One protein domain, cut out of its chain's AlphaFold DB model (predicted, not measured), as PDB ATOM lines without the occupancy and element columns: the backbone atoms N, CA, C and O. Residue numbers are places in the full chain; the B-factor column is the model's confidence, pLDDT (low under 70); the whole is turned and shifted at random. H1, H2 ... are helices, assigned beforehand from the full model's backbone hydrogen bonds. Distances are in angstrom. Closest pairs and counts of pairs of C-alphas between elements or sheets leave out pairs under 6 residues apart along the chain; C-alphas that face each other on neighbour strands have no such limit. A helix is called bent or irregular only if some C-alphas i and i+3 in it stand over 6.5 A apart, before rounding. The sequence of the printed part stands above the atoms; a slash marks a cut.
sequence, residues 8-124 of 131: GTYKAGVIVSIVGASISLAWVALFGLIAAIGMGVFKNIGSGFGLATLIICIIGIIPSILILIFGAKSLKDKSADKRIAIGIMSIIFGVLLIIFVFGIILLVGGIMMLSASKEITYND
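AT A GLANCE: This is residues 8 to 124 of the 131 residues of an uncharacterized protein of Entomoplasma luminosum (UniProt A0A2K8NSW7). The longest helix, H1, and H2 make a long helical hairpin, and a shorter hairpin of H3 and H4 packs along it toward one end, where the four helices form an up-and-down bundle, each running against the one before it. At the other end H1 and H2 run on as a pair without H3 and H4, and residues 40 to 46, at their turn, stick out. The printed part has 117 residues with four named helices, H1, H2, H3 and H4 in chain order, and no named strand; the class is all helix. The whole is loose, with a radius of gyration of the C-alphas of 16.8 A, and a rod spanning 62 by 24 by 17 A.

IN THESE COORDINATES: H1, residues 8 to 41, begins with C-alpha 8 at (154.258, 149.973, 178.268), ends with C-alpha 41 at (121.173, 114.723, 169.955) and is 49.1 A long. H2, residues 47 to 77, is 45.7 A long; it is neither bent nor irregular, but only just: C-alphas 60 and 63 are 6.3 A apart. H3, residues 81 to 96, is 24.3 A long and only just irregular, with C-alphas 81 and 84 6.6 A apart. H4, residues 101 to 123, is 34.9 A long and ends with C-alpha 123 at (162.718, 157.877, 167.201).

HOW THE PARTS SIT: H1 touches H2 at a shallow tilt of 25 degrees, opposite ways; their closest C-alphas, of Ala 21 and Ser 64, are 4.9 A apart. H1 also touches H4, with residues 9 to 24 alone, at a shallow tilt of 24 degrees, opposite ways; the closest C-alphas, of Gly 13 and Gly 109, are 4.4 A apart. H2 touches H3 with residues 63 to 74 alone, at a shallow tilt of 22 degrees, opposite ways; the closest C-alphas, of Ile 67 and Ile 86, are 6.6 A apart. H3 and H4 touch at a shallow tilt of 30 degrees, opposite ways, with the C-alphas of Gly 94 and Gly 103 closest at 4.0 A. H1 and H3 are close but not clearly touching, and H2 and H4 are apart. In H1 every O i to N i+4 pair is within hydrogen-bond range; in H2 it is 26 of 27, in H3 11 of 12 and in H4 18 of 19.

THE WHOLE: The two C-alphas farthest apart, of Asn 44 and Asp 124, are 62.4 A apart. The printed part has no cut, and the links H1 to H2, H2 to H3 and H3 to H4 are tight. The mean pLDDT of the printed part is 75.9; it is under 70 in residues 39 to 50, 78 to 83, 99 to 101 and 118 to 124.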
ATOM      1  N   GLY A   8     155.506 150.201 177.543       71.00
ATOM      2  CA  GLY A   8     154.258 149.973 178.268       71.00
ATOM      3  C   GLY A   8     153.081 149.711 177.331       71.00
ATOM      4  O   GLY A   8     152.434 148.673 177.448       71.00
ATOM      5  N   THR A   9     152.847 150.597 176.358       76.81
ATOM      6  CA  THR A   9     151.757 150.452 175.373       76.81
ATOM      7  C   THR A   9     151.932 149.207 174.506       76.81
ATOM      8  O   THR A   9     150.964 148.495 174.247       76.81
ATOM      9  N   TYR A  10     153.168 148.890 174.109       79.94
ATOM     10  CA  TYR A  10     153.456 147.667 173.367       79.94
ATOM     11  C   TYR A  10     153.130 146.411 174.188       79.94
ATOM     12  O   TYR A  10     152.394 145.542 173.723       79.94
ATOM     13  N   LYS A  11     153.632 146.321 175.429       78.00
ATOM     14  CA  LYS A  11     153.334 145.193 176.325       78.00
ATOM     15  C   LYS A  11     151.843 145.075 176.609       78.00
ATOM     16  O   LYS A  11     151.327 143.962 176.603       78.00
ATOM     17  N   ALA A  12     151.157 146.198 176.807       83.38
ATOM     18  CA  ALA A  12     149.710 146.227 176.967       83.38
ATOM     19  C   ALA A  12     149.009 145.653 175.727       83.38
ATOM     20  O   ALA A  12     148.171 144.770 175.872       83.38
ATOM     21  N   GLY A  13     149.423 146.051 174.519       81.50
ATOM     22  CA  GLY A  13     148.927 145.473 173.268       81.50
ATOM     23  C   GLY A  13     149.133 143.956 173.197       81.50
ATOM     24  O   GLY A  13     148.199 143.230 172.872       81.50
ATOM     25  N   VAL A  14     150.314 143.452 173.581       84.00
ATOM     26  CA  VAL A  14     150.615 142.001 173.607       84.00
ATOM     27  C   VAL A  14     149.748 141.251 174.586       84.00
ATOM     28  O   VAL A  14     149.191 140.214 174.232       84.00
ATOM     29  N   ILE A  15     149.574 141.791 175.783       85.12
ATOM     30  CA  ILE A  15     148.708 141.189 176.788       85.12
ATOM     31  C   ILE A  15     147.259 141.169 176.288       85.12
ATOM     32  O   ILE A  15     146.619 140.125 176.354       85.12
ATOM     33  N   VAL A  16     146.759 142.268 175.718       86.31
ATOM     34  CA  VAL A  16     145.390 142.351 175.181       86.31
ATOM     35  C   VAL A  16     145.177 141.361 174.035       86.31
ATOM     36  O   VAL A  16     144.170 140.657 174.030       86.31
ATOM     37  N   SER A  17     146.127 141.232 173.105       85.38
ATOM     38  CA  SER A  17     146.038 140.246 172.019       85.38
ATOM     39  C   SER A  17     146.098 138.802 172.531       85.38
ATOM     40  O   SER A  17     145.364 137.954 172.029       85.38
ATOM     41  N   ILE A  18     146.913 138.509 173.550       86.94
ATOM     42  CA  ILE A  18     146.961 137.184 174.196       86.94
ATOM     43  C   ILE A  18     145.632 136.866 174.887       86.94
ATOM     44  O   ILE A  18     145.101 135.765 174.729       86.94
ATOM     45  N   VAL A  19     145.080 137.821 175.635       88.50
ATOM     46  CA  VAL A  19     143.790 137.669 176.321       88.50
ATOM     47  C   VAL A  19     142.674 137.470 175.296       88.50
ATOM     48  O   VAL A  19     141.912 136.514 175.409       88.50
ATOM     49  N   GLY A  20     142.630 138.297 174.249       84.62
ATOM     50  CA  GLY A  20     141.675 138.163 173.148       84.62
ATOM     51  C   GLY A  20     141.761 136.798 172.463       84.62
ATOM     52  O   GLY A  20     140.740 136.145 172.276       84.62
ATOM     53  N   ALA A  21     142.970 136.315 172.164       85.62
ATOM     54  CA  ALA A  21     143.175 135.000 171.556       85.62
ATOM     55  C   ALA A  21     142.746 133.850 172.483       85.62
ATOM     56  O   ALA A  21     142.142 132.883 172.024       85.62
ATOM     57  N   SER A  22     143.007 133.968 173.789       88.50
ATOM     58  CA  SER A  22     142.616 132.966 174.790       88.50
ATOM     59  C   SER A  22     141.096 132.858 174.920       88.50
ATOM     60  O   SER A  22     140.551 131.756 174.951       88.50
ATOM     61  N   ILE A  23     140.402 133.999 174.950       86.75
ATOM     62  CA  ILE A  23     138.939 134.035 175.026       86.75
ATOM     63  C   ILE A  23     138.320 133.511 173.721       86.75
ATOM     64  O   ILE A  23     137.395 132.703 173.776       86.75
ATOM     65  N   SER A  24     138.862 133.887 172.557       84.31
ATOM     66  CA  SER A  24     138.434 133.337 171.263       84.31
ATOM     67  C   SER A  24     138.579 131.814 171.210       84.31
ATOM     68  O   SER A  24     137.674 131.130 170.742       84.31
ATOM     69  N   LEU A  25     139.673 131.263 171.746       85.88
ATOM     70  CA  LEU A  25     139.874 129.814 171.864       85.88
ATOM     71  C   LEU A  25     138.839 129.150 172.775       85.88
ATOM     72  O   LEU A  25     138.275 128.123 172.401       85.88
ATOM     73  N   ALA A  26     138.557 129.740 173.940       86.62
ATOM     74  CA  ALA A  26     137.525 129.235 174.845       86.62
ATOM     75  C   ALA A  26     136.140 129.240 174.179       86.62
ATOM     76  O   ALA A  26     135.374 128.287 174.320       86.62
ATOM     77  N   TRP A  27     135.841 130.280 173.400       81.69
ATOM     78  CA  TRP A  27     134.592 130.389 172.654       81.69
ATOM     79  C   TRP A  27     134.480 129.330 171.559       81.69
ATOM     80  O   TRP A  27     133.457 128.659 171.449       81.69
ATOM     81  N   VAL A  28     135.550 129.124 170.792       83.00
ATOM     82  CA  VAL A  28     135.612 128.063 169.782       83.00
ATOM     83  C   VAL A  28     135.429 126.683 170.420       83.00
ATOM     84  O   VAL A  28     134.674 125.868 169.894       83.00
ATOM     85  N   ALA A  29     136.046 126.427 171.575       83.62
ATOM     86  CA  ALA A  29     135.858 125.175 172.306       83.62
ATOM     87  C   ALA A  29     134.402 124.989 172.772       83.62
ATOM     88  O   ALA A  29     133.849 123.898 172.629       83.62
ATOM     89  N   LEU A  30     133.760 126.051 173.270       84.00
ATOM     90  CA  LEU A  30     132.358 126.022 173.692       84.00
ATOM     91  C   LEU A  30     131.416 125.734 172.511       84.00
ATOM     92  O   LEU A  30     130.553 124.864 172.612       84.00
ATOM     93  N   PHE A  31     131.607 126.411 171.376       77.81
ATOM     94  CA  PHE A  31     130.828 126.162 170.158       77.81
ATOM     95  C   PHE A  31     131.070 124.768 169.588       77.81
ATOM     96  O   PHE A  31     130.119 124.112 169.167       77.81
ATOM     97  N   GLY A  32     132.314 124.289 169.619       77.12
ATOM     98  CA  GLY A  32     132.653 122.922 169.238       77.12
ATOM     99  C   GLY A  32     131.929 121.891 170.104       77.12
ATOM    100  O   GLY A  32     131.381 120.927 169.575       77.12
ATOM    101  N   LEU A  33     131.849 122.123 171.418       81.12
ATOM    102  CA  LEU A  33     131.121 121.257 172.343       81.12
ATOM    103  C   LEU A  33     129.610 121.269 172.069       81.12
ATOM    104  O   LEU A  33     128.996 120.208 171.984       81.12
ATOM    105  N   ILE A  34     129.016 122.451 171.876       79.19
ATOM    106  CA  ILE A  34     127.590 122.594 171.535       79.19
ATOM    107  C   ILE A  34     127.283 121.907 170.201       79.19
ATOM    108  O   ILE A  34     126.287 121.195 170.100       79.19
ATOM    109  N   ALA A  35     128.142 122.065 169.193       74.25
ATOM    110  CA  ALA A  35     127.987 121.406 167.900       74.25
ATOM    111  C   ALA A  35     128.115 119.880 168.015       74.25
ATOM    112  O   ALA A  35     127.327 119.157 167.410       74.25
ATOM    113  N   ALA A  36     129.057 119.374 168.818       74.94
ATOM    114  CA  ALA A  36     129.225 117.942 169.056       74.94
ATOM    115  C   ALA A  36     128.002 117.322 169.752       74.94
ATOM    116  O   ALA A  36     127.501 116.286 169.316       74.94
ATOM    117  N   ILE A  37     127.473 117.988 170.785       76.69
ATOM    118  CA  ILE A  37     126.236 117.575 171.462       76.69
ATOM    119  C   ILE A  37     125.051 117.681 170.497       76.69
ATOM    120  O   ILE A  37     124.246 116.759 170.407       76.69
ATOM    121  N   GLY A  38     124.968 118.764 169.723       70.44
ATOM    122  CA  GLY A  38     123.922 118.987 168.730       70.44
ATOM    123  C   GLY A  38     123.882 117.899 167.656       70.44
ATOM    124  O   GLY A  38     122.811 117.384 167.363       70.44
ATOM    125  N   MET A  39     125.036 117.473 167.134       68.31
ATOM    126  CA  MET A  39     125.126 116.355 166.185       68.31
ATOM    127  C   MET A  39     124.762 115.004 166.824       68.31
ATOM    128  O   MET A  39     124.183 114.147 166.155       68.31
ATOM    129  N   GLY A  40     125.070 114.808 168.111       66.44
ATOM    130  CA  GLY A  40     124.708 113.598 168.856       66.44
ATOM    131  C   GLY A  40     123.216 113.502 169.202       66.44
ATOM    132  O   GLY A  40     122.648 112.412 169.159       66.44
ATOM    133  N   VAL A  41     122.578 114.635 169.514       60.66
ATOM    134  CA  VAL A  41     121.173 114.723 169.955       60.66
ATOM    135  C   VAL A  41     120.213 114.927 168.777       60.66
ATOM    136  O   VAL A  41     119.130 114.346 168.751       60.66
ATOM    137  N   PHE A  42     120.610 115.695 167.762       60.69
ATOM    138  CA  PHE A  42     119.788 116.045 166.605       60.69
ATOM    139  C   PHE A  42     120.358 115.439 165.319       60.69
ATOM    140  O   PHE A  42     120.799 116.151 164.420       60.69
ATOM    141  N   LYS A  43     120.284 114.108 165.187       59.91
ATOM    142  CA  LYS A  43     120.719 113.369 163.979       59.91
ATOM    143  C   LYS A  43     120.130 113.886 162.651       59.91
ATOM    144  O   LYS A  43     120.700 113.607 161.603       59.91
ATOM    145  N   ASN A  44     119.015 114.622 162.692       58.06
ATOM    146  CA  ASN A  44     118.272 115.093 161.515       58.06
ATOM    147  C   ASN A  44     118.329 116.614 161.276       58.06
ATOM    148  O   ASN A  44     117.805 117.076 160.263       58.06
ATOM    149  N   ILE A  45     118.946 117.411 162.159       55.06
ATOM    150  CA  ILE A  45     119.112 118.853 161.911       55.06
ATOM    151  C   ILE A  45     120.391 119.035 161.091       55.06
ATOM    152  O   ILE A  45     121.476 119.189 161.632       55.06
ATOM    153  N   GLY A  46     120.223 118.938 159.770       57.25
ATOM    154  CA  GLY A  46     121.127 119.422 158.727       57.25
ATOM    155  C   GLY A  46     122.619 119.216 158.984       57.25
ATOM    156  O   GLY A  46     123.277 120.072 159.573       57.25
ATOM    157  N   SER A  47     123.180 118.152 158.407       61.12
ATOM    158  CA  SER A  47     124.629 117.900 158.314       61.12
ATOM    159  C   SER A  47     125.458 119.134 157.910       61.12
ATOM    160  O   SER A  47     126.618 119.245 158.301       61.12
ATOM    161  N   GLY A  48     124.864 120.094 157.192       62.94
ATOM    162  CA  GLY A  48     125.491 121.366 156.833       62.94
ATOM    163  C   GLY A  48     125.823 122.289 158.015       62.94
ATOM    164  O   GLY A  48     126.863 122.940 157.976       62.94
ATOM    165  N   PHE A  49     125.006 122.334 159.076       66.50
ATOM    166  CA  PHE A  49     125.260 123.221 160.222       66.50
ATOM    167  C   PHE A  49     126.446 122.726 161.056       66.50
ATOM    168  O   PHE A  49     127.373 123.486 161.319       66.50
ATOM    169  N   GLY A  50     126.479 121.429 161.383       68.62
ATOM    170  CA  GLY A  50     127.588 120.831 162.132       68.62
ATOM    171  C   GLY A  50     128.931 120.936 161.402       68.62
ATOM    172  O   GLY A  50     129.943 121.278 162.012       68.62
ATOM    173  N   LEU A  51     128.938 120.717 160.082       71.56
ATOM    174  CA  LEU A  51     130.157 120.759 159.271       71.56
ATOM    175  C   LEU A  51     130.665 122.199 159.073       71.56
ATOM    176  O   LEU A  51     131.865 122.445 159.190       71.56
ATOM    177  N   ALA A  52     129.761 123.165 158.874       73.00
ATOM    178  CA  ALA A  52     130.111 124.585 158.811       73.00
ATOM    179  C   ALA A  52     130.687 125.097 160.140       73.00
ATOM    180  O   ALA A  52     131.717 125.774 160.141       73.00
ATOM    181  N   THR A  53     130.082 124.739 161.280       72.56
ATOM    182  CA  THR A  53     130.607 125.119 162.601       72.56
ATOM    183  C   THR A  53     132.001 124.538 162.836       72.56
ATOM    184  O   THR A  53     132.874 125.243 163.337       72.56
ATOM    185  N   LEU A  54     132.251 123.294 162.422       73.19
ATOM    186  CA  LEU A  54     133.548 122.635 162.588       73.19
ATOM    187  C   LEU A  54     134.642 123.298 161.731       73.19
ATOM    188  O   LEU A  54     135.738 123.554 162.229       73.19
ATOM    189  N   ILE A  55     134.326 123.671 160.484       76.81
ATOM    190  CA  ILE A  55     135.234 124.431 159.607       76.81
ATOM    191  C   ILE A  55     135.572 125.799 160.219       76.81
ATOM    192  O   ILE A  55     136.746 126.167 160.292       76.81
ATOM    193  N   ILE A  56     134.570 126.534 160.711       75.81
ATOM    194  CA  ILE A  56     134.770 127.838 161.366       75.81
ATOM    195  C   ILE A  56     135.650 127.693 162.618       75.81
ATOM    196  O   ILE A  56     136.537 128.516 162.846       75.81
ATOM    197  N   CYS A  57     135.466 126.622 163.396       75.50
ATOM    198  CA  CYS A  57     136.300 126.336 164.563       75.50
ATOM    199  C   CYS A  57     137.771 126.114 164.174       75.50
ATOM    200  O   CYS A  57     138.658 126.694 164.798       75.50
ATOM    201  N   ILE A  58     138.049 125.337 163.121       77.44
ATOM    202  CA  ILE A  58     139.423 125.089 162.647       77.44
ATOM    203  C   ILE A  58     140.095 126.396 162.202       77.44
ATOM    204  O   ILE A  58     141.232 126.670 162.593       77.44
ATOM    205  N   ILE A  59     139.377 127.226 161.436       80.44
ATOM    206  CA  ILE A  59     139.875 128.527 160.963       80.44
ATOM    207  C   ILE A  59     140.140 129.477 162.139       80.44
ATOM    208  O   ILE A  59     141.085 130.257 162.086       80.44
ATOM    209  N   GLY A  60     139.354 129.404 163.216       76.25
ATOM    210  CA  GLY A  60     139.566 130.210 164.421       76.25
ATOM    211  C   GLY A  60     140.746 129.753 165.291       76.25
ATOM    212  O   GLY A  60     141.453 130.586 165.864       76.25
ATOM    213  N   ILE A  61     140.994 128.444 165.398       82.75
ATOM    214  CA  ILE A  61     142.004 127.874 166.312       82.75
ATOM    215  C   ILE A  61     143.426 128.197 165.859       82.75
ATOM    216  O   ILE A  61     144.231 128.674 166.659       82.75
ATOM    217  N   ILE A  62     143.742 127.945 164.587       85.25
ATOM    218  CA  ILE A  62     145.109 128.058 164.050       85.25
ATOM    219  C   ILE A  62     145.715 129.454 164.313       85.25
ATOM    220  O   ILE A  62     146.743 129.544 164.989       85.25
ATOM    221  N   PRO A  63     145.104 130.558 163.851       82.81
ATOM    222  CA  PRO A  63     145.603 131.910 164.103       82.81
ATOM    223  C   PRO A  63     145.601 132.296 165.588       82.81
ATOM    224  O   PRO A  63     146.543 132.956 166.028       82.81
ATOM    225  N   SER A  64     144.624 131.847 166.385       84.12
ATOM    226  CA  SER A  64     144.607 132.104 167.837       84.12
ATOM    227  C   SER A  64     145.824 131.490 168.535       84.12
ATOM    228  O   SER A  64     146.473 132.148 169.350       84.12
ATOM    229  N   ILE A  65     146.186 130.255 168.172       87.00
ATOM    230  CA  ILE A  65     147.381 129.576 168.688       87.00
ATOM    231  C   ILE A  65     148.653 130.310 168.251       87.00
ATOM    232  O   ILE A  65     149.551 130.513 169.069       87.00
ATOM    233  N   LEU A  66     148.737 130.754 166.993       87.25
ATOM    234  CA  LEU A  66     149.893 131.517 166.513       87.25
ATOM    235  C   LEU A  66     150.067 132.832 167.289       87.25
ATOM    236  O   LEU A  66     151.179 133.133 167.720       87.25
ATOM    237  N   ILE A  67     148.986 133.585 167.522       86.31
ATOM    238  CA  ILE A  67     149.017 134.831 168.307       86.31
ATOM    239  C   ILE A  67     149.468 134.559 169.746       86.31
ATOM    240  O   ILE A  67     150.293 135.303 170.274       86.31
ATOM    241  N   LEU A  68     148.997 133.473 170.364       86.00
ATOM    242  CA  LEU A  68     149.424 133.053 171.701       86.00
ATOM    243  C   LEU A  68     150.916 132.715 171.759       86.00
ATOM    244  O   LEU A  68     151.630 133.241 172.612       86.00
ATOM    245  N   ILE A  69     151.402 131.876 170.840       88.25
ATOM    246  CA  ILE A  69     152.805 131.447 170.806       88.25
ATOM    247  C   ILE A  69     153.720 132.643 170.538       88.25
ATOM    248  O   ILE A  69     154.695 132.855 171.265       88.25
ATOM    249  N   PHE A  70     153.420 133.443 169.514       84.62
ATOM    250  CA  PHE A  70     154.248 134.595 169.171       84.62
ATOM    251  C   PHE A  70     154.150 135.709 170.213       84.62
ATOM    252  O   PHE A  70     155.177 136.293 170.550       84.62
ATOM    253  N   GLY A  71     152.965 135.961 170.772       81.06
ATOM    254  CA  GLY A  71     152.765 136.912 171.863       81.06
ATOM    255  C   GLY A  71     153.565 136.528 173.105       81.06
ATOM    256  O   GLY A  71     154.347 137.333 173.611       81.06
ATOM    257  N   ALA A  72     153.461 135.273 173.550       83.06
ATOM    258  CA  ALA A  72     154.225 134.768 174.691       83.06
ATOM    259  C   ALA A  72     155.741 134.833 174.439       83.06
ATOM    260  O   ALA A  72     156.505 135.277 175.299       83.06
ATOM    261  N   LYS A  73     156.188 134.454 173.234       82.75
ATOM    262  CA  LYS A  73     157.605 134.537 172.854       82.75
ATOM    263  C   LYS A  73     158.097 135.984 172.791       82.75
ATOM    264  O   LYS A  73     159.219 136.260 173.200       82.75
ATOM    265  N   SER A  74     157.266 136.913 172.328       78.50
ATOM    266  CA  SER A  74     157.609 138.333 172.252       78.50
ATOM    267  C   SER A  74     157.730 138.990 173.629       78.50
ATOM    268  O   SER A  74     158.641 139.791 173.843       78.50
ATOM    269  N   LEU A  75     156.896 138.586 174.595       76.69
ATOM    270  CA  LEU A  75     157.053 139.004 175.992       76.69
ATOM    271  C   LEU A  75     158.381 138.524 176.597       76.69
ATOM    272  O   LEU A  75     158.963 139.236 177.416       76.69
ATOM    273  N   LYS A  76     158.871 137.347 176.181       78.25
ATOM    274  CA  LYS A  76     160.121 136.755 176.676       78.25
ATOM    275  C   LYS A  76     161.375 137.347 176.021       78.25
ATOM    276  O   LYS A  76     162.307 137.705 176.733       78.25
ATOM    277  N   ASP A  77     161.400 137.467 174.693       70.88
ATOM    278  CA  ASP A  77     162.610 137.842 173.940       70.88
ATOM    279  C   ASP A  77     162.895 139.359 173.945       70.88
ATOM    280  O   ASP A  77     163.981 139.767 173.546       70.88
ATOM    281  N   LYS A  78     161.937 140.217 174.339       62.75
ATOM    282  CA  LYS A  78     161.987 141.698 174.227       62.75
ATOM    283  C   LYS A  78     162.347 142.257 172.833       62.75
ATOM    284  O   LYS A  78     162.341 143.479 172.673       62.75
ATOM    285  N   SER A  79     162.614 141.434 171.818       56.69
ATOM    286  CA  SER A  79     163.098 141.890 170.513       56.69
ATOM    287  C   SER A  79     162.023 142.646 169.719       56.69
ATOM    288  O   SER A  79     160.833 142.323 169.781       56.69
ATOM    289  N   ALA A  80     162.443 143.703 169.016       57.03
ATOM    290  CA  ALA A  80     161.564 144.631 168.298       57.03
ATOM    291  C   ALA A  80     161.021 144.065 166.971       57.03
ATOM    292  O   ALA A  80     159.889 144.359 166.593       57.03
ATOM    293  N   ASP A  81     161.764 143.177 166.313       59.12
ATOM    294  CA  ASP A  81     161.428 142.733 164.951       59.12
ATOM    295  C   ASP A  81     160.161 141.873 164.877       59.12
ATOM    296  O   ASP A  81     159.434 141.883 163.886       59.12
ATOM    297  N   LYS A  82     159.830 141.158 165.957       66.19
ATOM    298  CA  LYS A  82     158.622 140.316 166.010       66.19
ATOM    299  C   LYS A  82     157.357 141.115 166.342       66.19
ATOM    300  O   LYS A  82     156.254 140.587 166.224       66.19
ATOM    301  N   ARG A  83     157.500 142.381 166.750       69.69
ATOM    302  CA  ARG A  83     156.404 143.212 167.269       69.69
ATOM    303  C   ARG A  83     155.390 143.578 166.187       69.69
ATOM    304  O   ARG A  83     154.187 143.500 166.424       69.69
ATOM    305  N   ILE A  84     155.880 143.900 164.989       71.19
ATOM    306  CA  ILE A  84     155.061 144.285 163.830       71.19
ATOM    307  C   ILE A  84     154.271 143.085 163.300       71.19
ATOM    308  O   ILE A  84     153.070 143.196 163.065       71.19
ATOM    309  N   ALA A  85     154.919 141.924 163.172       76.31
ATOM    310  CA  ALA A  85     154.279 140.713 162.661       76.31
ATOM    311  C   ALA A  85     153.089 140.269 163.531       76.31
ATOM    312  O   ALA A  85     152.037 139.909 163.005       76.31
ATOM    313  N   ILE A  86     153.225 140.354 164.861       79.94
ATOM    314  CA  ILE A  86     152.143 140.015 165.798       79.94
ATOM    315  C   ILE A  86     150.992 141.017 165.686       79.94
ATOM    316  O   ILE A  86     149.835 140.604 165.634       79.94
ATOM    317  N   GLY A  87     151.300 142.315 165.594       78.19
ATOM    318  CA  GLY A  87     150.287 143.357 165.422       78.19
ATOM    319  C   GLY A  87     149.466 143.158 164.148       78.19
ATOM    320  O   GLY A  87     148.238 143.171 164.199       78.19
ATOM    321  N   ILE A  88     150.128 142.882 163.020       82.31
ATOM    322  CA  ILE A  88     149.464 142.632 161.731       82.31
ATOM    323  C   ILE A  88     148.595 141.367 161.793       82.31
ATOM    324  O   ILE A  88     147.433 141.413 161.390       82.31
ATOM    325  N   MET A  89     149.105 140.263 162.348       81.25
ATOM    326  CA  MET A  89     148.330 139.020 162.496       81.25
ATOM    327  C   MET A  89     147.101 139.213 163.395       81.25
ATOM    328  O   MET A  89     146.020 138.723 163.071       81.25
ATOM    329  N   SER A  90     147.244 139.972 164.486       80.94
ATOM    330  CA  SER A  90     146.147 140.318 165.398       80.94
ATOM    331  C   SER A  90     145.072 141.167 164.712       80.94
ATOM    332  O   SER A  90     143.888 140.950 164.949       80.94
ATOM    333  N   ILE A  91     145.461 142.100 163.834       83.56
ATOM    334  CA  ILE A  91     144.525 142.935 163.063       83.56
ATOM    335  C   ILE A  91     143.774 142.094 162.032       83.56
ATOM    336  O   ILE A  91     142.548 142.115 162.023       83.56
ATOM    337  N   ILE A  92     144.483 141.333 161.191       83.75
ATOM    338  CA  ILE A  92     143.860 140.497 160.151       83.75
ATOM    339  C   ILE A  92     142.863 139.531 160.792       83.75
ATOM    340  O   ILE A  92     141.726 139.407 160.340       83.75
ATOM    341  N   PHE A  93     143.265 138.888 161.887       78.75
ATOM    342  CA  PHE A  93     142.404 137.949 162.585       78.75
ATOM    343  C   PHE A  93     141.252 138.631 163.336       78.75
ATOM    344  O   PHE A  93     140.128 138.136 163.308       78.75
ATOM    345  N   GLY A  94     141.492 139.799 163.939       78.38
ATOM    346  CA  GLY A  94     140.447 140.615 164.557       78.38
ATOM    347  C   GLY A  94     139.374 141.064 163.561       78.38
ATOM    348  O   GLY A  94     138.192 141.031 163.889       78.38
ATOM    349  N   VAL A  95     139.763 141.404 162.326       80.69
ATOM    350  CA  VAL A  95     138.831 141.728 161.232       80.69
ATOM    351  C   VAL A  95     138.060 140.489 160.769       80.69
ATOM    352  O   VAL A  95     136.844 140.554 160.606       80.69
ATOM    353  N   LEU A  96     138.730 139.346 160.601       76.44
ATOM    354  CA  LEU A  96     138.064 138.089 160.230       76.44
ATOM    355  C   LEU A  96     137.034 137.648 161.277       76.44
ATOM    356  O   LEU A  96     135.982 137.114 160.933       76.44
ATOM    357  N   LEU A  97     137.319 137.905 162.552       75.56
ATOM    358  CA  LEU A  97     136.424 137.619 163.663       75.56
ATOM    359  C   LEU A  97     135.568 138.815 164.085       75.56
ATOM    360  O   LEU A  97     134.981 138.747 165.156       75.56
ATOM    361  N   ILE A  98     135.451 139.890 163.299       72.06
ATOM    362  CA  ILE A  98     134.762 141.119 163.745       72.06
ATOM    363  C   ILE A  98     133.266 140.910 164.005       72.06
ATOM    364  O   ILE A  98     132.660 141.620 164.802       72.06
ATOM    365  N   ILE A  99     132.685 139.898 163.352       66.88
ATOM    366  CA  ILE A  99     131.312 139.433 163.583       66.88
ATOM    367  C   ILE A  99     131.158 138.883 165.012       66.88
ATOM    368  O   ILE A  99     130.073 138.910 165.587       66.88
ATOM    369  N   PHE A 100     132.252 138.420 165.615       66.62
ATOM    370  CA  PHE A 100     132.318 137.987 166.999       66.62
ATOM    371  C   PHE A 100     132.857 139.125 167.875       66.62
ATOM    372  O   PHE A 100     133.844 139.779 167.549       66.62
ATOM    373  N   VAL A 101     132.256 139.322 169.049       68.50
ATOM    374  CA  VAL A 101     132.637 140.375 170.016       68.50
ATOM    375  C   VAL A 101     134.146 140.369 170.335       68.50
ATOM    376  O   VAL A 101     134.752 141.413 170.571       68.50
ATOM    377  N   PHE A 102     134.786 139.200 170.271       70.12
ATOM    378  CA  PHE A 102     136.214 139.016 170.545       70.12
ATOM    379  C   PHE A 102     137.145 139.509 169.426       70.12
ATOM    380  O   PHE A 102     138.302 139.834 169.700       70.12
ATOM    381  N   GLY A 103     136.652 139.636 168.189       72.94
ATOM    382  CA  GLY A 103     137.420 140.208 167.080       72.94
ATOM    383  C   GLY A 103     137.823 141.659 167.342       72.94
ATOM    384  O   GLY A 103     138.947 142.057 167.038       72.94
ATOM    385  N   ILE A 104     136.962 142.425 168.021       78.88
ATOM    386  CA  ILE A 104     137.226 143.825 168.385       78.88
ATOM    387  C   ILE A 104     138.398 143.927 169.372       78.88
ATOM    388  O   ILE A 104     139.267 144.781 169.210       78.88
ATOM    389  N   ILE A 105     138.473 143.036 170.365       80.62
ATOM    390  CA  ILE A 105     139.557 143.026 171.365       80.62
ATOM    391  C   ILE A 105     140.909 142.756 170.688       80.62
ATOM    392  O   ILE A 105     141.895 143.446 170.953       80.62
ATOM    393  N   LEU A 106     140.944 141.788 169.769       79.38
ATOM    394  CA  LEU A 106     142.129 141.457 168.973       79.38
ATOM    395  C   LEU A 106     142.543 142.596 168.034       79.38
ATOM    396  O   LEU A 106     143.734 142.886 167.898       79.38
ATOM    397  N   LEU A 107     141.571 143.271 167.423       82.94
ATOM    398  CA  LEU A 107     141.807 144.433 166.574       82.94
ATOM    399  C   LEU A 107     142.466 145.567 167.373       82.94
ATOM    400  O   LEU A 107     143.503 146.091 166.968       82.94
ATOM    401  N   VAL A 108     141.901 145.908 168.534       85.00
ATOM    402  CA  VAL A 108     142.419 146.971 169.407       85.00
ATOM    403  C   VAL A 108     143.829 146.641 169.900       85.00
ATOM    404  O   VAL A 108     144.714 147.494 169.813       85.00
ATOM    405  N   GLY A 109     144.077 145.402 170.342       80.12
ATOM    406  CA  GLY A 109     145.412 144.955 170.755       80.12
ATOM    407  C   GLY A 109     146.450 145.079 169.635       80.12
ATOM    408  O   GLY A 109     147.540 145.616 169.848       80.12
ATOM    409  N   GLY A 110     146.083 144.680 168.414       80.38
ATOM    410  CA  GLY A 110     146.952 144.790 167.242       80.38
ATOM    411  C   GLY A 110     147.255 146.236 166.840       80.38
ATOM    412  O   GLY A 110     148.408 146.565 166.558       80.38
ATOM    413  N   ILE A 111     146.258 147.127 166.878       83.56
ATOM    414  CA  ILE A 111     146.444 148.559 166.589       83.56
ATOM    415  C   ILE A 111     147.375 149.202 167.624       83.56
ATOM    416  O   ILE A 111     148.293 149.930 167.251       83.56
ATOM    417  N   MET A 112     147.197 148.899 168.914       79.06
ATOM    418  CA  MET A 112     148.067 149.416 169.978       79.06
ATOM    419  C   MET A 112     149.527 148.985 169.792       79.06
ATOM    420  O   MET A 112     150.433 149.805 169.951       79.06
ATOM    421  N   MET A 113     149.769 147.730 169.397       80.25
ATOM    422  CA  MET A 113     151.120 147.267 169.067       80.25
ATOM    423  C   MET A 113     151.721 147.998 167.872       80.25
ATOM    424  O   MET A 113     152.898 148.358 167.904       80.25
ATOM    425  N   LEU A 114     150.938 148.179 166.805       80.44
ATOM    426  CA  LEU A 114     151.422 148.747 165.553       80.44
ATOM    427  C   LEU A 114     151.768 150.232 165.718       80.44
ATOM    428  O   LEU A 114     152.817 150.675 165.250       80.44
ATOM    429  N   SER A 115     150.923 150.975 166.435       78.75
ATOM    430  CA  SER A 115     151.174 152.372 166.790       78.75
ATOM    431  C   SER A 115     152.430 152.505 167.650       78.75
ATOM    432  O   SER A 115     153.302 153.305 167.324       78.75
ATOM    433  N   ALA A 116     152.589 151.647 168.666       73.50
ATOM    434  CA  ALA A 116     153.797 151.635 169.492       73.50
ATOM    435  C   ALA A 116     155.058 151.277 168.683       73.50
ATOM    436  O   ALA A 116     156.136 151.795 168.960       73.50
ATOM    437  N   SER A 117     154.942 150.415 167.668       70.75
ATOM    438  CA  SER A 117     156.078 150.039 166.825       70.75
ATOM    439  C   SER A 117     156.507 151.152 165.867       70.75
ATOM    440  O   SER A 117     157.706 151.371 165.721       70.75
ATOM    441  N   LYS A 118     155.563 151.860 165.229       66.62
ATOM    442  CA  LYS A 118     155.882 152.982 164.325       66.62
ATOM    443  C   LYS A 118     156.633 154.100 165.046       66.62
ATOM    444  O   LYS A 118     157.561 154.678 164.488       66.62
ATOM    445  N   GLU A 119     156.250 154.374 166.286       63.84
ATOM    446  CA  GLU A 119     156.829 155.453 167.084       63.84
ATOM    447  C   GLU A 119     158.259 155.136 167.556       63.84
ATOM    448  O   GLU A 119     159.106 156.025 167.597       63.84
ATOM    449  N   ILE A 120     158.568 153.860 167.826       63.47
ATOM    450  CA  ILE A 120     159.932 153.405 168.147       63.47
ATOM    451  C   ILE A 120     160.840 153.515 166.915       63.47
ATOM    452  O   ILE A 120     161.924 154.086 167.002       63.47
ATOM    453  N   THR A 121     160.384 153.041 165.750       61.31
ATOM    454  CA  THR A 121     161.158 153.129 164.500       61.31
ATOM    455  C   THR A 121     161.433 154.578 164.076       61.31
ATOM    456  O   THR A 121     162.497 154.856 163.533       61.31
ATOM    457  N   TYR A 122     160.515 155.515 164.339       60.81
ATOM    458  CA  TYR A 122     160.716 156.937 164.033       60.81
ATOM    459  C   TYR A 122     161.785 157.603 164.919       60.81
ATOM    460  O   TYR A 122     162.564 158.413 164.419       60.81
ATOM    461  N   ASN A 123     161.832 157.254 166.209       59.62
ATOM    462  CA  ASN A 123     162.718 157.877 167.201       59.62
ATOM    463  C   ASN A 123     164.154 157.314 167.178       59.62
ATOM    464  O   ASN A 123     165.091 158.001 167.565       59.62
ATOM    465  N   ASP A 124     164.334 156.073 166.716       60.12
ATOM    466  CA  ASP A 124     165.657 155.454 166.547       60.12
ATOM    467  C   ASP A 124     166.311 155.799 165.183       60.12
ATOM    468  O   ASP A 124     167.429 155.361 164.910       60.12
TER     469      ASP A 124